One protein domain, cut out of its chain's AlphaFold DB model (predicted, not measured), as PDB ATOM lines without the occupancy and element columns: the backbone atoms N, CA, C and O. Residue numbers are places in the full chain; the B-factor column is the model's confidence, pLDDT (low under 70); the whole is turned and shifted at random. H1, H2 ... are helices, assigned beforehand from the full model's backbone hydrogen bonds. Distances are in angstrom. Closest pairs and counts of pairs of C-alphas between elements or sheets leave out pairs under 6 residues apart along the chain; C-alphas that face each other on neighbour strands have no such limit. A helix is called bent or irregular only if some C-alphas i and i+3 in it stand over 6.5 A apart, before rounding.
ATOM      1  N   ASP A  32      -0.875 147.437  95.653       85.44
ATOM      2  CA  ASP A  32      -1.809 146.336  95.814       85.44
ATOM      3  C   ASP A  32      -1.565 145.626  97.148       85.44
ATOM      4  O   ASP A  32      -0.470 145.614  97.717       85.44
ATOM      5  N   PHE A  33      -2.626 145.016  97.661       87.19
ATOM      6  CA  PHE A  33      -2.562 144.301  98.928       87.19
ATOM      7  C   PHE A  33      -1.603 143.106  98.866       87.19
ATOM      8  O   PHE A  33      -0.913 142.832  99.846       87.19
ATOM      9  N   THR A  34      -1.520 142.418  97.724       88.88
ATOM     10  CA  THR A  34      -0.684 141.224  97.570       88.88
ATOM     11  C   THR A  34       0.797 141.575  97.668       88.88
ATOM     12  O   THR A  34       1.494 141.002  98.506       88.88
ATOM     13  N   THR A  35       1.277 142.564  96.909       89.31
ATOM     14  CA  THR A  35       2.678 143.018  96.992       89.31
ATOM     15  C   THR A  35       3.004 143.624  98.351       89.31
ATOM     16  O   THR A  35       4.096 143.388  98.877       89.31
ATOM     17  N   LEU A  36       2.072 144.360  98.972       90.25
ATOM     18  CA  LEU A  36       2.246 144.858 100.340       90.25
ATOM     19  C   LEU A  36       2.437 143.713 101.340       90.25
ATOM     20  O   LEU A  36       3.410 143.707 102.094       90.25
ATOM     21  N   ASN A  37       1.553 142.720 101.303       93.44
ATOM     22  CA  ASN A  37       1.618 141.553 102.174       93.44
ATOM     23  C   ASN A  37       2.912 140.751 101.956       93.44
ATOM     24  O   ASN A  37       3.573 140.351 102.914       93.44
ATOM     25  N   ASN A  38       3.323 140.565 100.700       94.75
ATOM     26  CA  ASN A  38       4.584 139.902 100.373       94.75
ATOM     27  C   ASN A  38       5.793 140.698 100.880       94.75
ATOM     28  O   ASN A  38       6.692 140.121 101.481       94.75
ATOM     29  N   THR A  39       5.777 142.025 100.748       93.94
ATOM     30  CA  THR A  39       6.834 142.898 101.286       93.94
ATOM     31  C   THR A  39       6.966 142.754 102.800       93.94
ATOM     32  O   THR A  39       8.080 142.654 103.314       93.94
ATOM     33  N   PHE A  40       5.850 142.685 103.531       94.44
ATOM     34  CA  PHE A  40       5.887 142.461 104.977       94.44
ATOM     35  C   PHE A  40       6.469 141.098 105.348       94.44
ATOM     36  O   PHE A  40       7.228 141.008 106.310       94.44
ATOM     37  N   LYS A  41       6.196 140.056 104.561       95.94
ATOM     38  CA  LYS A  41       6.783 138.724 104.762       95.94
ATOM     39  C   LYS A  41       8.291 138.704 104.522       95.94
ATOM     40  O   LYS A  41       9.018 138.106 105.311       95.94
ATOM     41  N   ILE A  42       8.768 139.406 103.493       95.62
ATOM     42  CA  ILE A  42      10.211 139.575 103.263       95.62
ATOM     43  C   ILE A  42      10.857 140.342 104.423       95.62
ATOM     44  O   ILE A  42      11.897 139.935 104.935       95.62
ATOM     45  N   ASN A  43      10.213 141.407 104.905       94.00
ATOM     46  CA  ASN A  43      10.699 142.157 106.062       94.00
ATOM     47  C   ASN A  43      10.718 141.330 107.349       94.00
ATOM     48  O   ASN A  43      11.638 141.477 108.152       94.00
ATOM     49  N   TRP A  44       9.736 140.450 107.539       94.31
ATOM     50  CA  TRP A  44       9.744 139.502 108.645       94.31
ATOM     51  C   TRP A  44      10.957 138.570 108.552       94.31
ATOM     52  O   TRP A  44      11.687 138.439 109.533       94.31
ATOM     53  N   ALA A  45      11.236 138.003 107.372       94.31
ATOM     54  CA  ALA A  45      12.409 137.152 107.161       94.31
ATOM     55  C   ALA A  45      13.716 137.911 107.443       94.31
ATOM     56  O   ALA A  45      14.576 137.416 108.169       94.31
ATOM     57  N   LYS A  46      13.835 139.151 106.955       93.38
ATOM     58  CA  LYS A  46      14.961 140.045 107.261       93.38
ATOM     59  C   LYS A  46      15.130 140.269 108.767       93.38
ATOM     60  O   LYS A  46      16.241 140.162 109.283       93.38
ATOM     61  N   HIS A  47      14.048 140.584 109.479       91.00
ATOM     62  CA  HIS A  47      14.091 140.804 110.924       91.00
ATOM     63  C   HIS A  47      14.499 139.532 111.681       91.00
ATOM     64  O   HIS A  47      15.334 139.590 112.585       91.00
ATOM     65  N   PHE A  48      13.955 138.383 111.276       91.56
ATOM     66  CA  PHE A  48      14.298 137.081 111.841       91.56
ATOM     67  C   PHE A  48      15.787 136.755 111.669       91.56
ATOM     68  O   PHE A  48      16.443 136.380 112.637       91.56
ATOM     69  N   LEU A  49      16.341 136.954 110.468       91.00
ATOM     70  CA  LEU A  49      17.759 136.696 110.186       91.00
ATOM     71  C   LEU A  49      18.704 137.635 110.941       91.00
ATOM     72  O   LEU A  49      19.817 137.235 111.269       91.00
ATOM     73  N   LYS A  50      18.269 138.865 111.238       88.50
ATOM     74  CA  LYS A  50      19.066 139.819 112.019       88.50
ATOM     75  C   LYS A  50      19.199 139.392 113.483       88.50
ATOM     76  O   LYS A  50      20.273 139.536 114.052       88.50
ATOM     77  N   ASN A  51      18.118 138.888 114.079       87.12
ATOM     78  CA  ASN A  51      18.045 138.577 115.510       87.12
ATOM     79  C   ASN A  51      17.469 137.167 115.758       87.12
ATOM     80  O   ASN A  51      16.400 137.042 116.364       87.12
ATOM     81  N   PRO A  52      18.140 136.086 115.320       79.19
ATOM     82  CA  PRO A  52      17.576 134.734 115.366       79.19
ATOM     83  C   PRO A  52      17.330 134.222 116.793       79.19
ATOM     84  O   PRO A  52      16.412 133.439 117.004       79.19
ATOM     85  N   VAL A  53      18.107 134.702 117.771       82.25
ATOM     86  CA  VAL A  53      18.033 134.309 119.193       82.25
ATOM     87  C   VAL A  53      17.022 135.118 120.015       82.25
ATOM     88  O   VAL A  53      16.952 134.974 121.231       82.25
ATOM     89  N   SER A  54      16.243 135.996 119.378       88.06
ATOM     90  CA  SER A  54      15.174 136.720 120.072       88.06
ATOM     91  C   SER A  54      14.146 135.743 120.653       88.06
ATOM     92  O   SER A  54      13.805 134.751 120.011       88.06
ATOM     93  N   ILE A  55      13.585 136.060 121.823       87.06
ATOM     94  CA  ILE A  55      12.551 135.238 122.472       87.06
ATOM     95  C   ILE A  55      11.339 134.987 121.557       87.06
ATOM     96  O   ILE A  55      10.783 133.892 121.531       87.06
ATOM     97  N   TRP A  56      11.003 135.964 120.711       83.94
ATOM     98  CA  TRP A  56       9.917 135.877 119.729       83.94
ATOM     99  C   TRP A  56      10.229 134.953 118.544       83.94
ATOM    100  O   TRP A  56       9.328 134.561 117.805       83.94
ATOM    101  N   ASN A  57      11.500 134.592 118.365       90.38
ATOM    102  CA  ASN A  57      11.999 133.814 117.240       90.38
ATOM    103  C   ASN A  57      12.287 132.351 117.600       90.38
ATOM    104  O   ASN A  57      12.596 131.582 116.696       90.38
ATOM    105  N   PHE A  58      12.115 131.931 118.860       89.75
ATOM    106  CA  PHE A  58      12.399 130.557 119.297       89.75
ATOM    107  C   PHE A  58      11.639 129.493 118.484       89.75
ATOM    108  O   PHE A  58      12.247 128.553 117.972       89.75
ATOM    109  N   ILE A  59      10.323 129.662 118.298       90.25
ATOM    110  CA  ILE A  59       9.500 128.694 117.552       90.25
ATOM    111  C   ILE A  59       9.911 128.640 116.070       90.25
ATOM    112  O   ILE A  59      10.232 127.549 115.588       90.25
ATOM    113  N   PRO A  60       9.952 129.763 115.319       91.69
ATOM    114  CA  PRO A  60      10.438 129.727 113.945       91.69
ATOM    115  C   PRO A  60      11.876 129.207 113.834       91.69
ATOM    116  O   PRO A  60      12.174 128.471 112.900       91.69
ATOM    117  N   HIS A  61      12.756 129.520 114.788       92.50
ATOM    118  CA  HIS A  61      14.132 129.024 114.805       92.50
ATOM    119  C   HIS A  61      14.191 127.502 114.915       92.50
ATOM    120  O   HIS A  61      14.847 126.861 114.094       92.50
ATOM    121  N   TYR A  62      13.434 126.913 115.845       91.19
ATOM    122  CA  TYR A  62      13.317 125.461 115.961       91.19
ATOM    123  C   TYR A  62      12.792 124.824 114.669       91.19
ATOM    124  O   TYR A  62      13.388 123.872 114.169       91.19
ATOM    125  N   ILE A  63      11.722 125.375 114.087       92.00
ATOM    126  CA  ILE A  63      11.130 124.855 112.846       92.00
ATOM    127  C   ILE A  63      12.139 124.931 111.694       92.00
ATOM    128  O   ILE A  63      12.366 123.938 111.007       92.00
ATOM    129  N   PHE A  64      12.773 126.089 111.486       93.62
ATOM    130  CA  PHE A  64      13.708 126.263 110.379       93.62
ATOM    131  C   PHE A  64      15.013 125.487 110.565       93.62
ATOM    132  O   PHE A  64      15.622 125.108 109.566       93.62
ATOM    133  N   SER A  65      15.421 125.185 111.804       92.44
ATOM    134  CA  SER A  65      16.592 124.338 112.081       92.44
ATOM    135  C   SER A  65      16.487 122.953 111.434       92.44
ATOM    136  O   SER A  65      17.493 122.414 110.975       92.44
ATOM    137  N   LYS A  66      15.263 122.429 111.269       92.50
ATOM    138  CA  LYS A  66      14.993 121.155 110.582       92.50
ATOM    139  C   LYS A  66      15.315 121.176 109.087       92.50
ATOM    140  O   LYS A  66      15.362 120.121 108.469       92.50
ATOM    141  N   PHE A  67      15.553 122.357 108.521       91.81
ATOM    142  CA  PHE A  67      15.963 122.558 107.133       91.81
ATOM    143  C   PHE A  67      17.348 123.204 107.013       91.81
ATOM    144  O   PHE A  67      17.694 123.653 105.926       91.81
ATOM    145  N   GLY A  68      18.119 123.323 108.101       91.12
ATOM    146  CA  GLY A  68      19.425 124.005 108.103       91.12
ATOM    147  C   GLY A  68      19.363 125.502 108.411       91.12
ATOM    148  O   GLY A  68      20.369 126.199 108.315       91.12
ATOM    149  N   GLY A  69      18.193 126.003 108.814       93.25
ATOM    150  CA  GLY A  69      17.954 127.401 109.163       93.25
ATOM    151  C   GLY A  69      17.344 128.215 108.021       93.25
ATOM    152  O   GLY A  69      17.405 127.838 106.850       93.25
ATOM    153  N   LEU A  70      16.755 129.370 108.366       93.69
ATOM    154  CA  LEU A  70      16.078 130.220 107.379       93.69
ATOM    155  C   LEU A  70      17.057 130.731 106.312       93.69
ATOM    156  O   LEU A  70      16.721 130.753 105.137       93.69
ATOM    157  N   SER A  71      18.282 131.102 106.696       93.31
ATOM    158  CA  SER A  71      19.275 131.590 105.729       93.31
ATOM    159  C   SER A  71      19.592 130.537 104.669       93.31
ATOM    160  O   SER A  71      19.636 130.858 103.489       93.31
ATOM    161  N   PHE A  72      19.772 129.283 105.085       93.00
ATOM    162  CA  PHE A  72      20.119 128.192 104.184       93.00
ATOM    163  C   PHE A  72      18.974 127.884 103.216       93.00
ATOM    164  O   PHE A  72      19.183 127.907 102.009       93.00
ATOM    165  N   ILE A  73      17.746 127.695 103.723       94.25
ATOM    166  CA  ILE A  73      16.595 127.378 102.862       94.25
ATOM    167  C   ILE A  73      16.293 128.499 101.859       94.25
ATOM    168  O   ILE A  73      15.956 128.196 100.722       94.25
ATOM    169  N   LEU A  74      16.463 129.779 102.218       94.12
ATOM    170  CA  LEU A  74      16.285 130.893 101.272       94.12
ATOM    171  C   LEU A  74      17.308 130.872 100.121       94.12
ATOM    172  O   LEU A  74      17.041 131.450  99.069       94.12
ATOM    173  N   GLY A  75      18.454 130.216 100.315       91.19
ATOM    174  CA  GLY A  75      19.448 129.949  99.278       91.19
ATOM    175  C   GLY A  75      19.260 128.609  98.552       91.19
ATOM    176  O   GLY A  75      20.088 128.277  97.705       91.19
ATOM    177  N   CYS A  76      18.218 127.828  98.850       91.75
ATOM    178  CA  CYS A  76      17.946 126.539  98.205       91.75
ATOM    179  C   CYS A  76      16.816 126.629  97.170       91.75
ATOM    180  O   CYS A  76      15.842 127.355  97.353       91.75
ATOM    181  N   ASP A  77      16.876 125.786  96.135       92.69
ATOM    182  CA  ASP A  77      15.806 125.660  95.140       92.69
ATOM    183  C   ASP A  77      14.651 124.772  95.635       92.69
ATOM    184  O   ASP A  77      14.434 123.666  95.141       92.69
ATOM    185  N   TYR A  78      13.913 125.230  96.644       94.25
ATOM    186  CA  TYR A  78      12.871 124.427  97.290       94.25
ATOM    187  C   TYR A  78      11.516 124.462  96.574       94.25
ATOM    188  O   TYR A  78      11.172 125.379  95.823       94.25
ATOM    189  N   ASN A  79      10.705 123.447  96.884       94.56
ATOM    190  CA  ASN A  79       9.258 123.444  96.696       94.56
ATOM    191  C   ASN A  79       8.599 123.231  98.065       94.56
ATOM    192  O   ASN A  79       8.879 122.250  98.751       94.56
ATOM    193  N   ILE A  80       7.719 124.151  98.450       94.25
ATOM    194  CA  ILE A  80       7.141 124.238  99.798       94.25
ATOM    195  C   ILE A  80       6.280 123.023 100.142       94.25
ATOM    196  O   ILE A  80       6.287 122.580 101.290       94.25
ATOM    197  N   ASP A  81       5.582 122.446  99.166       93.38
ATOM    198  CA  ASP A  81       4.732 121.270  99.388       93.38
ATOM    199  C   ASP A  81       5.561 119.991  99.569       93.38
ATOM    200  O   ASP A  81       5.148 119.037 100.244       93.38
ATOM    201  N   LYS A  82       6.782 120.006  99.029       94.69
ATOM    202  CA  LYS A  82       7.746 118.913  99.131       94.69
ATOM    203  C   LYS A  82       8.647 119.014 100.360       94.69
ATOM    204  O   LYS A  82       9.381 118.070 100.620       94.69
ATOM    205  N   LEU A  83       8.583 120.086 101.149       94.19
ATOM    206  CA  LEU A  83       9.388 120.174 102.368       94.19
ATOM    207  C   LEU A  83       9.020 119.049 103.359       94.19
ATOM    208  O   LEU A  83       7.833 118.697 103.468       94.19
ATOM    209  N   PRO A  84      10.017 118.464 104.056       87.25
ATOM    210  CA  PRO A  84       9.806 117.314 104.933       87.25
ATOM    211  C   PRO A  84       8.938 117.648 106.151       87.25
ATOM    212  O   PRO A  84       8.050 116.871 106.489       87.25
ATOM    213  N   GLU A  85       9.126 118.823 106.759       89.56
ATOM    214  CA  GLU A  85       8.389 119.228 107.960       89.56
ATOM    215  C   GLU A  85       7.158 120.088 107.657       89.56
ATOM    216  O   GLU A  85       7.110 120.877 106.705       89.56
ATOM    217  N   LYS A  86       6.147 119.985 108.527       88.94
ATOM    218  CA  LYS A  86       4.920 120.779 108.420       88.94
ATOM    219  C   LYS A  86       5.170 122.220 108.872       88.94
ATOM    220  O   LYS A  86       5.267 122.519 110.056       88.94
ATOM    221  N   LEU A  87       5.183 123.137 107.911       92.31
ATOM    222  CA  LEU A  87       5.216 124.574 108.171       92.31
ATOM    223  C   LEU A  87       3.820 125.133 108.481       92.31
ATOM    224  O   LEU A  87       2.824 124.730 107.871       92.31
ATOM    225  N   SER A  88       3.758 126.125 109.377       93.38
ATOM    226  CA  SER A  88       2.553 126.941 109.564       93.38
ATOM    227  C   SER A  88       2.208 127.694 108.274       93.38
ATOM    228  O   SER A  88       3.085 127.978 107.452       93.38
ATOM    229  N   MET A  89       0.934 128.063 108.103       94.69
ATOM    230  CA  MET A  89       0.494 128.809 106.916       94.69
ATOM    231  C   MET A  89       1.292 130.108 106.734       94.69
ATOM    232  O   MET A  89       1.666 130.453 105.617       94.69
ATOM    233  N   PHE A  90       1.619 130.793 107.832       94.88
ATOM    234  CA  PHE A  90       2.428 132.006 107.792       94.88
ATOM    235  C   PHE A  90       3.845 131.744 107.258       94.88
ATOM    236  O   PHE A  90       4.265 132.395 106.303       94.88
ATOM    237  N   HIS A  91       4.564 130.751 107.795       94.94
ATOM    238  CA  HIS A  91       5.921 130.429 107.336       94.94
ATOM    239  C   HIS A  91       5.942 129.959 105.874       94.94
ATOM    240  O   HIS A  91       6.821 130.363 105.115       94.94
ATOM    241  N   LYS A  92       4.932 129.184 105.445       95.69
ATOM    242  CA  LYS A  92       4.754 128.831 104.028       95.69
ATOM    243  C   LYS A  92       4.622 130.075 103.161       95.69
ATOM    244  O   LYS A  92       5.283 130.183 102.136       95.69
ATOM    245  N   GLN A  93       3.799 131.034 103.577       96.31
ATOM    246  CA  GLN A  93       3.619 132.272 102.830       96.31
ATOM    247  C   GLN A  93       4.895 133.123 102.758       96.31
ATOM    248  O   GLN A  93       5.091 133.801 101.752       96.31
ATOM    249  N   VAL A  94       5.755 133.095 103.781       96.62
ATOM    250  CA  VAL A  94       7.065 133.770 103.748       96.62
ATOM    251  C   VAL A  94       7.967 133.159 102.679       96.62
ATOM    252  O   VAL A  94       8.498 133.888 101.843       96.62
ATOM    253  N   LEU A  95       8.083 131.830 102.656       96.44
ATOM    254  CA  LEU A  95       8.850 131.124 101.629       96.44
ATOM    255  C   LEU A  95       8.246 131.334 100.227       96.44
ATOM    256  O   LEU A  95       8.974 131.583  99.270       96.44
ATOM    257  N   LEU A  96       6.913 131.339 100.098       95.31
ATOM    258  CA  LEU A  96       6.246 131.655  98.828       95.31
ATOM    259  C   LEU A  96       6.620 133.059  98.347       95.31
ATOM    260  O   LEU A  96       7.041 133.214  97.203       95.31
ATOM    261  N   ALA A  97       6.517 134.066  99.220       95.69
ATOM    262  CA  ALA A  97       6.864 135.443  98.884       95.69
ATOM    263  C   ALA A  97       8.320 135.565  98.409       95.69
ATOM    264  O   ALA A  97       8.580 136.285  97.451       95.69
ATOM    265  N   TRP A  98       9.248 134.826  99.023       95.81
ATOM    266  CA  TRP A  98      10.638 134.767  98.568       95.81
ATOM    267  C   TRP A  98      10.775 134.116  97.187       95.81
ATOM    268  O   TRP A  98      11.386 134.701  96.297       95.81
ATOM    269  N   SER A  99      10.145 132.958  96.964       93.56
ATOM    270  CA  SER A  99      10.210 132.222  95.686       93.56
ATOM    271  C   SER A  99       9.615 132.976  94.482       93.56
ATOM    272  O   SER A  99       9.921 132.676  93.321       93.56
ATOM    273  N   LEU A 100       8.759 133.972  94.739       92.50
ATOM    274  CA  LEU A 100       8.229 134.845  93.694       92.50
ATOM    275  C   LEU A 100       9.320 135.744  93.106       92.50
ATOM    276  O   LEU A 100       9.351 135.892  91.891       92.50
ATOM    277  N   ILE A 101      10.221 136.274  93.940       91.88
ATOM    278  CA  ILE A 101      11.259 137.243  93.537       91.88
ATOM    279  C   ILE A 101      12.654 136.632  93.397       91.88
ATOM    280  O   ILE A 101      13.503 137.218  92.736       91.88
ATOM    281  N   TYR A 102      12.910 135.482  94.019       90.69
ATOM    282  CA  TYR A 102      14.192 134.788  93.966       90.69
ATOM    283  C   TYR A 102      14.081 133.545  93.085       90.69
ATOM    284  O   TYR A 102      13.432 132.565  93.456       90.69
ATOM    285  N   LYS A 103      14.728 133.573  91.914       84.75
ATOM    286  CA  LYS A 103      14.804 132.431  90.994       84.75
ATOM    287  C   LYS A 103      16.176 131.778  91.083       84.75
ATOM    288  O   LYS A 103      17.200 132.448  90.976       84.75
ATOM    289  N   HIS A 104      16.186 130.462  91.260       81.19
ATOM    290  CA  HIS A 104      17.403 129.669  91.159       81.19
ATOM    291  C   HIS A 104      17.671 129.336  89.697       81.19
ATOM    292  O   HIS A 104      16.844 128.709  89.038       81.19
ATOM    293  N   ASN A 105      18.842 129.734  89.208       80.88
ATOM    294  CA  ASN A 105      19.332 129.295  87.910       80.88
ATOM    295  C   ASN A 105      20.115 127.999  88.100       80.88
ATOM    296  O   ASN A 105      21.006 127.924  88.948       80.88
ATOM    297  N   PHE A 106      19.778 126.979  87.314       83.19
ATOM    298  CA  PHE A 106      20.537 125.738  87.308       83.19
ATOM    299  C   PHE A 106      21.950 126.005  86.784       83.19
ATOM    300  O   PHE A 106      22.127 126.515  85.679       83.19
ATOM    301  N   THR A 107      22.955 125.615  87.559       82.88
ATOM    302  CA  THR A 107      24.302 125.385  87.046       82.88
ATOM    303  C   THR A 107      24.884 124.163  87.748       82.88
ATOM    304  O   THR A 107      24.749 124.053  88.973       82.88
ATOM    305  N   PRO A 108      25.527 123.230  87.025       80.88
ATOM    306  CA  PRO A 108      26.064 122.020  87.639       80.88
ATOM    307  C   PRO A 108      27.052 122.288  88.784       80.88
ATOM    308  O   PRO A 108      27.159 121.500  89.721       80.88
ATOM    309  N   HIS A 109      27.735 123.434  88.753       80.81
ATOM    310  CA  HIS A 109      28.733 123.810  89.755       80.81
ATOM    311  C   HIS A 109      28.151 124.288  91.090       80.81
ATOM    312  O   HIS A 109      28.883 124.315  92.073       80.81
ATOM    313  N   THR A 110      26.872 124.674  91.149       83.38
ATOM    314  CA  THR A 110      26.232 125.189  92.379       83.38
ATOM    315  C   THR A 110      24.907 124.495  92.694       83.38
ATOM    316  O   THR A 110      24.154 124.931  93.567       83.38
ATOM    317  N   TYR A 111      24.612 123.388  92.008       89.69
ATOM    318  CA  TYR A 111      23.371 122.652  92.196       89.69
ATOM    319  C   TYR A 111      23.354 121.933  93.553       89.69
ATOM    320  O   TYR A 111      24.029 120.922  93.756       89.69
ATOM    321  N   SER A 112      22.577 122.482  94.489       92.00
ATOM    322  CA  SER A 112      22.448 121.983  95.862       92.00
ATOM    323  C   SER A 112      21.651 120.678  95.935       92.00
ATOM    324  O   SER A 112      20.611 120.540  95.288       92.00
ATOM    325  N   ILE A 113      22.102 119.765  96.797       94.38
ATOM    326  CA  ILE A 113      21.407 118.532  97.180       94.38
ATOM    327  C   ILE A 113      20.171 118.857  98.028       94.38
ATOM    328  O   ILE A 113      19.070 118.361  97.789       94.38
ATOM    329  N   TRP A 114      20.374 119.678  99.058       95.19
ATOM    330  CA  TRP A 114      19.434 119.812 100.165       95.19
ATOM    331  C   TRP A 114      18.317 120.803  99.869       95.19
ATOM    332  O   TRP A 114      18.534 121.802  99.179       95.19
ATOM    333  N   ASN A 115      17.132 120.528 100.426       95.06
ATOM    334  CA  ASN A 115      15.901 121.296 100.217       95.06
ATOM    335  C   ASN A 115      15.629 121.592  98.731       95.06
ATOM    336  O   ASN A 115      15.135 122.662  98.392       95.06
ATOM    337  N   ASN A 116      15.977 120.666  97.836       94.62
ATOM    338  CA  ASN A 116      15.839 120.838  96.396       94.62
ATOM    339  C   ASN A 116      14.484 120.289  95.907       94.62
ATOM    340  O   ASN A 116      14.038 119.219  96.325       94.62
ATOM    341  N   ARG A 117      13.814 121.011  95.005       94.25
ATOM    342  CA  ARG A 117      12.498 120.661  94.441       94.25
ATOM    343  C   ARG A 117      12.496 119.390  93.591       94.25
ATOM    344  O   ARG A 117      11.430 118.784  93.427       94.25
ATOM    345  N   ASN A 118      13.653 119.028  93.038       94.75
ATOM    346  CA  ASN A 118      13.843 117.905  92.122       94.75
ATOM    347  C   ASN A 118      14.484 116.691  92.805       94.75
ATOM    348  O   ASN A 118      14.232 115.576  92.366       94.75
ATOM    349  N   ILE A 119      15.281 116.887  93.862       95.44
ATOM    350  CA  ILE A 119      15.920 115.792  94.612       95.44
ATOM    351  C   ILE A 119      14.999 115.405  95.761       95.44
ATOM    352  O   ILE A 119      14.960 116.060  96.809       95.44
ATOM    353  N   VAL A 120      14.190 114.377  95.520       96.19
ATOM    354  CA  VAL A 120      13.073 114.017  96.393       96.19
ATOM    355  C   VAL A 120      13.026 112.517  96.639       96.19
ATOM    356  O   VAL A 120      13.145 111.718  95.717       96.19
ATOM    357  N   TYR A 121      12.767 112.136  97.884       95.06
ATOM    358  CA  TYR A 121      12.498 110.760  98.282       95.06
ATOM    359  C   TYR A 121      11.077 110.676  98.831       95.06
ATOM    360  O   TYR A 121      10.688 111.482  99.678       95.06
ATOM    361  N   LYS A 122      10.268 109.735  98.327       92.62
ATOM    362  CA  LYS A 122       8.834 109.625  98.673       92.62
ATOM    363  C   LYS A 122       8.094 110.975  98.565       92.62
ATOM    364  O   LYS A 122       7.321 111.351  99.441       92.62
ATOM    365  N   ASN A 123       8.363 111.715  97.484       93.12
ATOM    366  CA  ASN A 123       7.814 113.047  97.194       93.12
ATOM    367  C   ASN A 123       8.163 114.149  98.223       93.12
ATOM    368  O   ASN A 123       7.506 115.192  98.269       93.12
ATOM    369  N   LYS A 124       9.205 113.948  99.038       95.44
ATOM    370  CA  LYS A 124       9.724 114.943  99.982       95.44
ATOM    371  C   LYS A 124      11.186 115.271  99.700       95.44
ATOM    372  O   LYS A 124      11.971 114.380  99.398       95.44
ATOM    373  N   SER A 125      11.547 116.549  99.774       95.94
ATOM    374  CA  SER A 125      12.931 117.002  99.634       95.94
ATOM    375  C   SER A 125      13.769 116.540 100.819       95.94
ATOM    376  O   SER A 125      13.262 116.388 101.932       95.94
ATOM    377  N   LEU A 126      15.067 116.372 100.592       96.19
ATOM    378  CA  LEU A 126      15.986 115.854 101.598       96.19
ATOM    379  C   LEU A 126      16.680 116.968 102.388       96.19
ATOM    380  O   LEU A 126      17.023 118.016 101.838       96.19
ATOM    381  N   PHE A 127      16.940 116.702 103.668       95.31
ATOM    382  CA  PHE A 127      17.837 117.491 104.506       95.31
ATOM    383  C   PHE A 127      18.480 116.600 105.576       95.31
ATOM    384  O   PHE A 127      17.791 116.127 106.479       95.31
ATOM    385  N   PHE A 128      19.796 116.383 105.489       94.62
ATOM    386  CA  PHE A 128      20.569 115.665 106.506       94.62
ATOM    387  C   PHE A 128      21.612 116.598 107.129       94.62
ATOM    388  O   PHE A 128      22.624 116.917 106.505       94.62
ATOM    389  N   SER A 129      21.394 117.022 108.379       93.06
ATOM    390  CA  SER A 129      22.259 118.006 109.054       93.06
ATOM    391  C   SER A 129      23.723 117.560 109.126       93.06
ATOM    392  O   SER A 129      24.613 118.329 108.776       93.06
ATOM    393  N   ARG A 130      23.974 116.285 109.458       93.88
ATOM    394  CA  ARG A 130      25.327 115.705 109.553       93.88
ATOM    395  C   ARG A 130      26.118 115.795 108.246       93.88
ATOM    396  O   ARG A 130      27.333 115.963 108.274       93.88
ATOM    397  N   TRP A 131      25.441 115.682 107.105       93.44
ATOM    398  CA  TRP A 131      26.082 115.780 105.793       93.44
ATOM    399  C   TRP A 131      26.434 117.236 105.457       93.44
ATOM    400  O   TRP A 131      27.530 117.518 104.974       93.44
ATOM    401  N   VAL A 132      25.537 118.168 105.791       91.94
ATOM    402  CA  VAL A 132      25.759 119.616 105.641       91.94
ATOM    403  C   VAL A 132      26.916 120.094 106.524       91.94
ATOM    404  O   VAL A 132      27.779 120.836 106.054       91.94
ATOM    405  N   GLU A 133      26.987 119.627 107.773       90.50
ATOM    406  CA  GLU A 133      28.092 119.901 108.710       90.50
ATOM    407  C   GLU A 133      29.445 119.428 108.158       90.50
ATOM    408  O   GLU A 133      30.466 120.088 108.352       90.50
ATOM    409  N   LYS A 134      29.451 118.322 107.403       89.56
ATOM    410  CA  LYS A 134      30.623 117.800 106.684       89.56
ATOM    411  C   LYS A 134      30.864 118.449 105.318       89.56
ATOM    412  O   LYS A 134      31.737 117.993 104.589       89.56
ATOM    413  N   ARG A 135      30.147 119.530 104.986       89.44
ATOM    414  CA  ARG A 135      30.281 120.296 103.730       89.44
ATOM    415  C   ARG A 135      29.967 119.494 102.461       89.44
ATOM    416  O   ARG A 135      30.411 119.864 101.374       89.44
ATOM    417  N   ILE A 136      29.140 118.455 102.586       91.88
ATOM    418  CA  ILE A 136      28.568 117.725 101.450       91.88
ATOM    419  C   ILE A 136      27.231 118.390 101.122       91.88
ATOM    420  O   ILE A 136      26.232 118.170 101.806       91.88
ATOM    421  N   VAL A 137      27.231 119.287 100.139       91.88
ATOM    422  CA  VAL A 137      26.115 120.206  99.847       91.88
ATOM    423  C   VAL A 137      25.693 120.158  98.383       91.88
ATOM    424  O   VAL A 137      24.514 120.353  98.096       91.88
ATOM    425  N   LEU A 138      26.615 119.893  97.462       91.94
ATOM    426  CA  LEU A 138      26.383 119.965  96.022       91.94
ATOM    427  C   LEU A 138      26.300 118.587  95.380       91.94
ATOM    428  O   LEU A 138      26.954 117.643  95.806       91.94
ATOM    429  N   VAL A 139      25.538 118.483  94.295       92.12
ATOM    430  CA  VAL A 139      25.377 117.218  93.569       92.12
ATOM    431  C   VAL A 139      26.678 116.773  92.897       92.12
ATOM    432  O   VAL A 139      26.965 115.581  92.900       92.12
ATOM    433  N   ASN A 140      27.508 117.697  92.394       89.50
ATOM    434  CA  ASN A 140      28.804 117.358  91.779       89.50
ATOM    435  C   ASN A 140      29.752 116.620  92.740       89.50
ATOM    436  O   ASN A 140      30.569 115.822  92.293       89.50
ATOM    437  N   GLN A 141      29.617 116.841  94.049       90.62
ATOM    438  CA  GLN A 141      30.404 116.186  95.091       90.62
ATOM    439  C   GLN A 141      30.076 114.692  95.222       90.62
ATOM    440  O   GLN A 141      30.808 113.972  95.892       90.62
ATOM    441  N   LEU A 142      28.994 114.206  94.608       91.94
ATOM    442  CA  LEU A 142      28.595 112.796  94.646       91.94
ATOM    443  C   LEU A 142      29.149 111.984  93.464       91.94
ATOM    444  O   LEU A 142      28.935 110.773  93.406       91.94
ATOM    445  N   PHE A 143      29.864 112.629  92.537       90.56
ATOM    446  CA  PHE A 143      30.428 111.998  91.345       90.56
ATOM    447  C   PHE A 143      31.919 111.705  91.514       90.56
ATOM    448  O   PHE A 143      32.672 112.500  92.076       90.56
ATOM    449  N   ASN A 144      32.344 110.550  91.009       88.25
ATOM    450  CA  ASN A 144      33.745 110.171  90.911       88.25
ATOM    451  C   ASN A 144      34.436 110.920  89.747       88.25
ATOM    452  O   ASN A 144      33.760 111.509  88.897       88.25
ATOM    453  N   PRO A 145      35.780 110.896  89.660       83.88
ATOM    454  CA  PRO A 145      36.522 111.537  88.566       83.88
ATOM    455  C   PRO A 145      36.138 111.053  87.160       83.88
ATOM    456  O   PRO A 145      36.334 111.780  86.193       83.88
ATOM    457  N   ASN A 146      35.545 109.861  87.052       83.06
ATOM    458  CA  ASN A 146      35.079 109.277  85.794       83.06
ATOM    459  C   ASN A 146      33.680 109.784  85.384       83.06
ATOM    460  O   ASN A 146      33.133 109.335  84.375       83.06
ATOM    461  N   GLY A 147      33.070 110.693  86.155       83.19
ATOM    462  CA  GLY A 147      31.750 111.258  85.862       83.19
ATOM    463  C   GLY A 147      30.582 110.311  86.156       83.19
ATOM    464  O   GLY A 147      29.495 110.485  85.601       83.19
ATOM    465  N   GLN A 148      30.787 109.309  87.012       88.38
ATOM    466  CA  GLN A 148      29.757 108.390  87.503       88.38
ATOM    467  C   GLN A 148      29.456 108.671  88.980       88.38
ATOM    468  O   GLN A 148      30.302 109.197  89.696       88.38
ATOM    469  N   LEU A 149      28.258 108.325  89.454       91.00
ATOM    470  CA  LEU A 149      27.945 108.415  90.883       91.00
ATOM    471  C   LEU A 149      28.849 107.468  91.683       91.00
ATOM    472  O   LEU A 149      29.003 106.307  91.310       91.00
ATOM    473  N   MET A 150      29.419 107.963  92.783       91.75
ATOM    474  CA  MET A 150      30.248 107.155  93.680       91.75
ATOM    475  C   MET A 150      29.430 106.033  94.313       91.75
ATOM    476  O   MET A 150      28.356 106.290  94.854       91.75
ATOM    477  N   SER A 151      29.970 104.819  94.319       93.88
ATOM    478  CA  SER A 151      29.475 103.695  95.118       93.88
ATOM    479  C   SER A 151      29.603 103.966  96.625       93.88
ATOM    480  O   SER A 151      30.298 104.888  97.057       93.88
ATOM    481  N   TYR A 152      28.938 103.155  97.453       94.12
ATOM    482  CA  TYR A 152      28.962 103.337  98.908       94.12
ATOM    483  C   TYR A 152      30.387 103.262  99.478       94.12
ATOM    484  O   TYR A 152      30.771 104.096 100.295       94.12
ATOM    485  N   SER A 153      31.196 102.309  99.007       92.81
ATOM    486  CA  SER A 153      32.593 102.156  99.424       92.81
ATOM    487  C   SER A 153      33.462 103.339  98.988       92.81
ATOM    488  O   SER A 153      34.218 103.866  99.802       92.81
ATOM    489  N   GLU A 154      33.328 103.803  97.742       92.69
ATOM    490  CA  GLU A 154      34.040 104.990  97.244       92.69
ATOM    491  C   GLU A 154      33.679 106.237  98.053       92.69
ATOM    492  O   GLU A 154      34.566 106.962  98.497       92.69
ATOM    493  N   PHE A 155      32.388 106.454  98.310       92.75
ATOM    494  CA  PHE A 155      31.917 107.595  99.089       92.75
ATOM    495  C   PHE A 155      32.515 107.609 100.506       92.75
ATOM    496  O   PHE A 155      33.010 108.645 100.961       92.75
ATOM    497  N   LEU A 156      32.508 106.461 101.196       92.44
ATOM    498  CA  LEU A 156      33.103 106.335 102.529       92.44
ATOM    499  C   LEU A 156      34.614 106.596 102.508       92.44
ATOM    500  O   LEU A 156      35.118 107.291 103.391       92.44
ATOM    501  N   ASN A 157      35.322 106.091 101.496       91.25
ATOM    502  CA  ASN A 157      36.762 106.297 101.343       91.25
ATOM    503  C   ASN A 157      37.109 107.768 101.068       91.25
ATOM    504  O   ASN A 157      38.057 108.293 101.659       91.25
ATOM    505  N   THR A 158      36.326 108.445 100.225       89.81
ATOM    506  CA  THR A 158      36.552 109.846  99.839       89.81
ATOM    507  C   THR A 158      36.265 110.810 100.987       89.81
ATOM    508  O   THR A 158      37.090 111.672 101.289       89.81
ATOM    509  N   TYR A 159      35.118 110.672 101.661       88.06
ATOM    510  CA  TYR A 159      34.694 111.636 102.685       88.06
ATOM    511  C   TYR A 159      35.093 111.252 104.110       88.06
ATOM    512  O   TYR A 159      34.987 112.089 105.011       88.06
ATOM    513  N   LYS A 160      35.519 110.000 104.343       88.06
ATOM    514  CA  LYS A 160      35.818 109.449 105.681       88.06
ATOM    515  C   LYS A 160      34.706 109.753 106.694       88.06
ATOM    516  O   LYS A 160      34.945 110.013 107.873       88.06
ATOM    517  N   PHE A 161      33.468 109.766 106.206       86.69
ATOM    518  CA  PHE A 161      32.269 110.107 106.953       86.69
ATOM    519  C   PHE A 161      31.394 108.856 107.062       86.69
ATOM    520  O   PHE A 161      31.017 108.316 106.024       86.69
ATOM    521  N   PRO A 162      31.042 108.393 108.276       88.38
ATOM    522  CA  PRO A 162      30.237 107.188 108.457       88.38
ATOM    523  C   PRO A 162      28.756 107.479 108.175       88.38
ATOM    524  O   PRO A 162      27.934 107.558 109.091       88.38
ATOM    525  N   ALA A 163      28.425 107.680 106.899       90.50
ATOM    526  CA  ALA A 163      27.052 107.730 106.416       90.50
ATOM    527  C   ALA A 163      26.402 106.353 106.574       90.50
ATOM    528  O   ALA A 163      26.989 105.338 106.183       90.50
ATOM    529  N   THR A 164      25.180 106.300 107.103       94.00
ATOM    530  CA  THR A 164      24.469 105.017 107.177       94.00
ATOM    531  C   THR A 164      24.130 104.523 105.763       94.00
ATOM    532  O   THR A 164      23.803 105.345 104.900       94.00
ATOM    533  N   PRO A 165      24.127 103.199 105.501       93.69
ATOM    534  CA  PRO A 165      23.737 102.665 104.192       93.69
ATOM    535  C   PRO A 165      22.350 103.148 103.748       93.69
ATOM    536  O   PRO A 165      22.108 103.395 102.571       93.69
ATOM    537  N   LYS A 166      21.449 103.352 104.717       94.75
ATOM    538  CA  LYS A 166      20.102 103.877 104.496       94.75
ATOM    539  C   LYS A 166      20.102 105.332 104.019       94.75
ATOM    540  O   LYS A 166      19.404 105.635 103.061       94.75
ATOM    541  N   GLU A 167      20.836 106.234 104.678       94.56
ATOM    542  CA  GLU A 167      20.933 107.642 104.250       94.56
ATOM    543  C   GLU A 167      21.556 107.755 102.860       94.56
ATOM    544  O   GLU A 167      21.063 108.518 102.031       94.56
ATOM    545  N   TYR A 168      22.606 106.966 102.612       95.75
ATOM    546  CA  TYR A 168      23.249 106.886 101.309       95.75
ATOM    547  C   TYR A 168      22.250 106.441 100.233       95.75
ATOM    548  O   TYR A 168      22.048 107.169  99.266       95.75
ATOM    549  N   ALA A 169      21.556 105.313 100.428       95.81
ATOM    550  CA  ALA A 169      20.578 104.819  99.459       95.81
ATOM    551  C   ALA A 169      19.468 105.850  99.191       95.81
ATOM    552  O   ALA A 169      19.205 106.185  98.042       95.81
ATOM    553  N   ILE A 170      18.891 106.441 100.247       96.25
ATOM    554  CA  ILE A 170      17.852 107.478 100.121       96.25
ATOM    555  C   ILE A 170      18.330 108.658  99.271       96.25
ATOM    556  O   ILE A 170      17.574 109.148  98.435       96.25
ATOM    557  N   LEU A 171      19.550 109.144  99.509       95.81
ATOM    558  CA  LEU A 171      20.091 110.281  98.778       95.81
ATOM    559  C   LEU A 171      20.350 109.932  97.312       95.81
ATOM    560  O   LEU A 171      19.915 110.674  96.436       95.81
ATOM    561  N   PHE A 172      21.049 108.831  97.049       95.06
ATOM    562  CA  PHE A 172      21.458 108.460  95.695       95.06
ATOM    563  C   PHE A 172      20.255 108.066  94.824       95.06
ATOM    564  O   PHE A 172      20.193 108.487  93.670       95.06
ATOM    565  N   ASP A 173      19.252 107.391  95.392       94.31
ATOM    566  CA  ASP A 173      17.996 107.064  94.700       94.31
ATOM    567  C   ASP A 173      17.140 108.310  94.408       94.31
ATOM    568  O   ASP A 173      16.345 108.323  93.468       94.31
ATOM    569  N   ALA A 174      17.273 109.371  95.211       96.19
ATOM    570  CA  ALA A 174      16.502 110.604  95.049       96.19
ATOM    571  C   ALA A 174      17.019 111.516  93.924       96.19
ATOM    572  O   ALA A 174      16.337 112.486  93.577       96.19
ATOM    573  N   ILE A 175      18.213 111.260  93.374       95.06
ATOM    574  CA  ILE A 175      18.797 112.078  92.303       95.06
ATOM    575  C   ILE A 175      18.160 111.673  90.965       95.06
ATOM    576  O   ILE A 175      18.336 110.540  90.519       95.06
ATOM    577  N   PRO A 176      17.460 112.583  90.264       93.94
ATOM    578  CA  PRO A 176      16.818 112.236  89.000       93.94
ATOM    579  C   PRO A 176      17.831 111.842  87.922       93.94
ATOM    580  O   PRO A 176      18.856 112.507  87.755       93.94
ATOM    581  N   THR A 177      17.498 110.850  87.096       92.06
ATOM    582  CA  THR A 177      18.358 110.383  85.992       92.06
ATOM    583  C   THR A 177      18.764 111.507  85.038       92.06
ATOM    584  O   THR A 177      19.913 111.563  84.610       92.06
ATOM    585  N   GLY A 178      17.857 112.451  84.758       91.06
ATOM    586  CA  GLY A 178      18.166 113.629  83.940       91.06
ATOM    587  C   GLY A 178      19.270 114.502  84.544       91.06
ATOM    588  O   GLY A 178      20.144 114.963  83.820       91.06
ATOM    589  N   ILE A 179      19.299 114.663  85.874       90.31
ATOM    590  CA  ILE A 179      20.393 115.361  86.565       90.31
ATOM    591  C   ILE A 179      21.680 114.549  86.451       90.31
ATOM    592  O   ILE A 179      22.710 115.110  86.107       90.31
ATOM    593  N   ILE A 180      21.630 113.229  86.653       91.19
ATOM    594  CA  ILE A 180      22.818 112.372  86.508       91.19
ATOM    595  C   ILE A 180      23.440 112.536  85.116       91.19
ATOM    596  O   ILE A 180      24.654 112.674  84.997       91.19
ATOM    597  N   MET A 181      22.617 112.581  84.066       89.75
ATOM    598  CA  MET A 181      23.084 112.791  82.694       89.75
ATOM    599  C   MET A 181      23.734 114.159  82.479       89.75
ATOM    600  O   MET A 181      24.746 114.224  81.789       89.75
ATOM    601  N   LEU A 182      23.204 115.226  83.083       88.44
ATOM    602  CA  LEU A 182      23.777 116.576  82.982       88.44
ATOM    603  C   LEU A 182      25.149 116.702  83.654       88.44
ATOM    604  O   LEU A 182      25.896 117.622  83.336       88.44
ATOM    605  N   PHE A 183      25.470 115.806  84.587       86.44
ATOM    606  CA  PHE A 183      26.737 115.809  85.316       86.44
ATOM    607  C   PHE A 183      27.777 114.851  84.717       86.44
ATOM    608  O   PHE A 183      28.937 114.878  85.130       86.44
ATOM    609  N   LYS A 184      27.409 114.043  83.710       81.94
ATOM    610  CA  LYS A 184      28.365 113.188  82.994       81.94
ATOM    611  C   LYS A 184      29.408 114.053  82.281       81.94
ATOM    612  O   LYS A 184      29.061 114.910  81.476       81.94
ATOM    613  N   GLY A 185      30.685 113.808  82.567       73.31
ATOM    614  CA  GLY A 185      31.808 114.537  81.965       73.31
ATOM    615  C   GLY A 185      32.145 115.873  82.635       73.31
ATOM    616  O   GLY A 185      33.066 116.554  82.190       73.31
ATOM    617  N   ILE A 186      31.448 116.248  83.713       77.31
ATOM    618  CA  ILE A 186      31.836 117.396  84.537       77.31
ATOM    619  C   ILE A 186      32.864 116.928  85.556       77.31
ATOM    620  O   ILE A 186      32.611 116.007  86.332       77.31
ATOM    621  N   GLN A 187      34.022 117.584  85.573       70.88
ATOM    622  CA  GLN A 187      35.067 117.255  86.530       70.88
ATOM    623  C   GLN A 187      34.591 117.568  87.963       70.88
ATOM    624  O   GLN A 187      34.118 118.685  88.217       70.88
ATOM    625  N   PRO A 188      34.691 116.614  88.910       67.81
ATOM    626  CA  PRO A 188      34.271 116.843  90.286       67.81
ATOM    627  C   PRO A 188      35.103 117.958  90.921       67.81
ATOM    628  O   PRO A 188      36.332 117.944  90.868       67.81
ATOM    629  N   CYS A 189      34.434 118.918  91.553       63.00
ATOM    630  CA  CYS A 189      35.091 119.966  92.324       63.00
ATOM    631  C   CYS A 189      35.066 119.574  93.808       63.00
ATOM    632  O   CYS A 189      33.998 119.540  94.416       63.00
ATOM    633  N   ILE A 190      36.235 119.269  94.384       60.00
ATOM    634  CA  ILE A 190      36.401 118.894  95.808       60.00
ATOM    635  C   ILE A 190      36.747 120.132  96.671       60.00
ATOM    636  O   ILE A 190      37.074 120.029  97.851       60.00
ATOM    637  N   SER A 191      36.679 121.339  96.105       59.72
ATOM    638  CA  SER A 191      36.986 122.585  96.819       59.72
ATOM    639  C   SER A 191      36.031 122.838  97.991       59.72
ATOM    640  O   SER A 191      34.903 122.344  98.018       59.72
ATOM    641  N   SER A 192      36.459 123.655  98.957       62.28
ATOM    642  CA  SER A 192      35.619 124.088 100.075       62.28
ATOM    643  C   SER A 192      34.410 124.886  99.571       62.28
ATOM    644  O   SER A 192      34.510 126.046  99.179       62.28
ATOM    645  N   VAL A 193      33.237 124.255  99.582       73.50
ATOM    646  CA  VAL A 193      31.990 124.892  99.154       73.50
ATOM    647  C   VAL A 193      31.390 125.700 100.309       73.50
ATOM    648  O   VAL A 193      31.168 125.190 101.417       73.50
ATOM    649  N   SER A 194      31.109 126.978 100.055       77.50
ATOM    650  CA  SER A 194      30.309 127.810 100.952       77.50
ATOM    651  C   SER A 194      28.851 127.344 100.952       77.50
ATOM    652  O   SER A 194      28.308 126.901  99.944       77.50
ATOM    653  N   LEU A 195      28.195 127.429 102.110       82.44
ATOM    654  CA  LEU A 195      26.761 127.152 102.183       82.44
ATOM    655  C   LEU A 195      26.009 128.199 101.349       82.44
ATOM    656  O   LEU A 195      26.404 129.367 101.398       82.44
ATOM    657  N   PRO A 196      24.924 127.823 100.645       82.31
ATOM    658  CA  PRO A 196      24.085 128.776  99.939       82.31
ATOM    659  C   PRO A 196      23.657 129.909 100.871       82.31
ATOM    660  O   PRO A 196      23.027 129.671 101.907       82.31
ATOM    661  N   ASN A 197      24.012 131.138 100.505       85.81
ATOM    662  CA  ASN A 197      23.634 132.326 101.245       85.81
ATOM    663  C   ASN A 197      22.827 133.256 100.330       85.81
ATOM    664  O   ASN A 197      23.327 133.685  99.290       85.81
ATOM    665  N   PRO A 198      21.585 133.623 100.695       86.38
ATOM    666  CA  PRO A 198      20.781 134.529  99.885       86.38
ATOM    667  C   PRO A 198      21.470 135.884  99.654       86.38
ATOM    668  O   PRO A 198      21.220 136.518  98.627       86.38
ATOM    669  N   LEU A 199      22.352 136.319 100.564       88.12
ATOM    670  CA  LEU A 199      23.118 137.567 100.448       88.12
ATOM    671  C   LEU A 199      24.138 137.574  99.302       88.12
ATOM    672  O   LEU A 199      24.551 138.659  98.894       88.12
ATOM    673  N   ASP A 200      24.496 136.414  98.755       86.06
ATOM    674  CA  ASP A 200      25.388 136.326  97.592       86.06
ATOM    675  C   ASP A 200      24.686 136.827  96.318       86.06
ATOM    676  O   ASP A 200      25.321 137.252  95.353       86.06
ATOM    677  N   SER A 201      23.350 136.837  96.320       87.88
ATOM    678  CA  SER A 201      22.538 137.339  95.214       87.88
ATOM    679  C   SER A 201      22.224 138.835  95.344       87.88
ATOM    680  O   SER A 201      22.026 139.375  96.436       87.88
ATOM    681  N   HIS A 202      22.038 139.507  94.205       89.69
ATOM    682  CA  HIS A 202      21.543 140.888  94.173       89.69
ATOM    683  C   HIS A 202      20.177 141.047  94.875       89.69
ATOM    684  O   HIS A 202      19.963 142.008  95.614       89.69
ATOM    685  N   ILE A 203      19.271 140.077  94.700       90.19
ATOM    686  CA  ILE A 203      17.931 140.081  95.310       90.19
ATOM    687  C   ILE A 203      18.024 140.001  96.832       90.19
ATOM    688  O   ILE A 203      17.380 140.784  97.534       90.19
ATOM    689  N   GLY A 204      18.851 139.096  97.357       90.44
ATOM    690  CA  GLY A 204      19.034 138.970  98.796       90.44
ATOM    691  C   GLY A 204      19.741 140.167  99.404       90.44
ATOM    692  O   GLY A 204      19.349 140.584 100.492       90.44
ATOM    693  N   ARG A 205      20.660 140.817  98.680       90.44
ATOM    694  CA  ARG A 205      21.195 142.120  99.101       90.44
ATOM    695  C   ARG A 205      20.088 143.165  99.211       90.44
ATOM    696  O   ARG A 205      19.978 143.795 100.250       90.44
ATOM    697  N   ILE A 206      19.211 143.314  98.219       90.06
ATOM    698  CA  ILE A 206      18.091 144.272  98.304       90.06
ATOM    699  C   ILE A 206      17.156 143.962  99.485       90.06
ATOM    700  O   ILE A 206      16.698 144.876 100.180       90.06
ATOM    701  N   CYS A 207      16.846 142.682  99.691       91.12
ATOM    702  CA  CYS A 207      15.804 142.259 100.619       91.12
ATOM    703  C   CYS A 207      16.266 142.160 102.073       91.12
ATOM    704  O   CYS A 207      15.465 142.415 102.969       91.12
ATOM    705  N   LEU A 208      17.516 141.761 102.320       90.19
ATOM    706  CA  LEU A 208      17.972 141.318 103.643       90.19
ATOM    707  C   LEU A 208      18.985 142.271 104.298       90.19
ATOM    708  O   LEU A 208      19.223 142.156 105.499       90.19
ATOM    709  N   THR A 209      19.541 143.251 103.579       86.88
ATOM    710  CA  THR A 209      20.445 144.256 104.170       86.88
ATOM    711  C   THR A 209      19.691 145.513 104.628       86.88
ATOM    712  O   THR A 209      18.532 145.766 104.274       86.88
TER     713      THR A 209
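This is residues 32 to 209 of the 339 residues of the protein "zf-RVT domain-containing protein" of Maylandia zebra (zebra mbuna) (UniProt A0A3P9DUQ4). This is an elongated, all-helix body in two parts: at one end H4 and H10 pack across the long helix H1, with H2 and H3 near its last residues, and at the other end the short helices H5 to H9 form a loose group. Residues 102 to 128, which have no named element, lead from the first part to the second, and residues 184 to 201 run back to H10 beside H1. The printed part has 178 residues with ten named helices, H1 to H10 in order along the chain, and no named strand; under half of the residues, 87, are in named elements. The whole is compact, with a radius of gyration of the C-alphas of 17.1 A and spans of 52 by 29 by 29 A.

Start with H1, residues 33 to 50. It is close to but not clearly touching H2, residues 55 to 65, with the closest C-alphas, Phe 48 and Asn 57, 6.7 A apart. H3, residues 70 to 74, only just touches H1, with 3 pairs of C-alphas within 8 A, the closest being Leu 49 and Ser 71 at 6.9 A. H4, residues 89 to 101, touches H1 about perpendicular at 80 degrees, closest at the C-alphas of Lys 41 and Val 94, 5.1 A. Farther on, H5, residues 129 to 133, touches no helix. H6, residues 139 to 142, is close to but not clearly touching H7, residues 152 to 159, where the closest C-alphas, Leu 142 and Phe 155, are 7.6 A apart. H8, residues 165 to 173, is close to but not clearly touching H7, with the closest C-alphas, Tyr 152 and Tyr 168, at 7.1 A. H9, residues 177 to 183, stands likewise to H6, with the C-alphas of Asn 140 and Phe 183 closest at 7.0 A. H10, residues 202 to 208, touches residues 42 to 46 of H1, about perpendicular at 78 degrees, with the closest C-alphas, Lys 46 and Leu 208, 4.9 A apart. Every O i to N i+4 pair is within hydrogen-bond range in H1, H3, H5, H7, H8, H9 and H10, against 5 of 7 in H2 and 8 of 9 in H4; H6 is too short for such a pair.

Find C-alpha 33 at (-2.562, 144.301, 98.928); from there H1 runs 25.7 A to C-alpha 50. H2 measures 15.6 A and is irregular, with C-alphas 56 and 59 7.5 A apart; H4 measures 19.1 A. H10 ends at C-alpha 208, (17.972, 141.318, 103.643).

The C-alphas farthest apart, Asp 32 and Ser 153, are 56.1 A from each other. The printed part has no cut. The links H3 to H4, H4 to H5 and H9 to H10 are long. Look for pLDDT under 70 at residues 188 to 192.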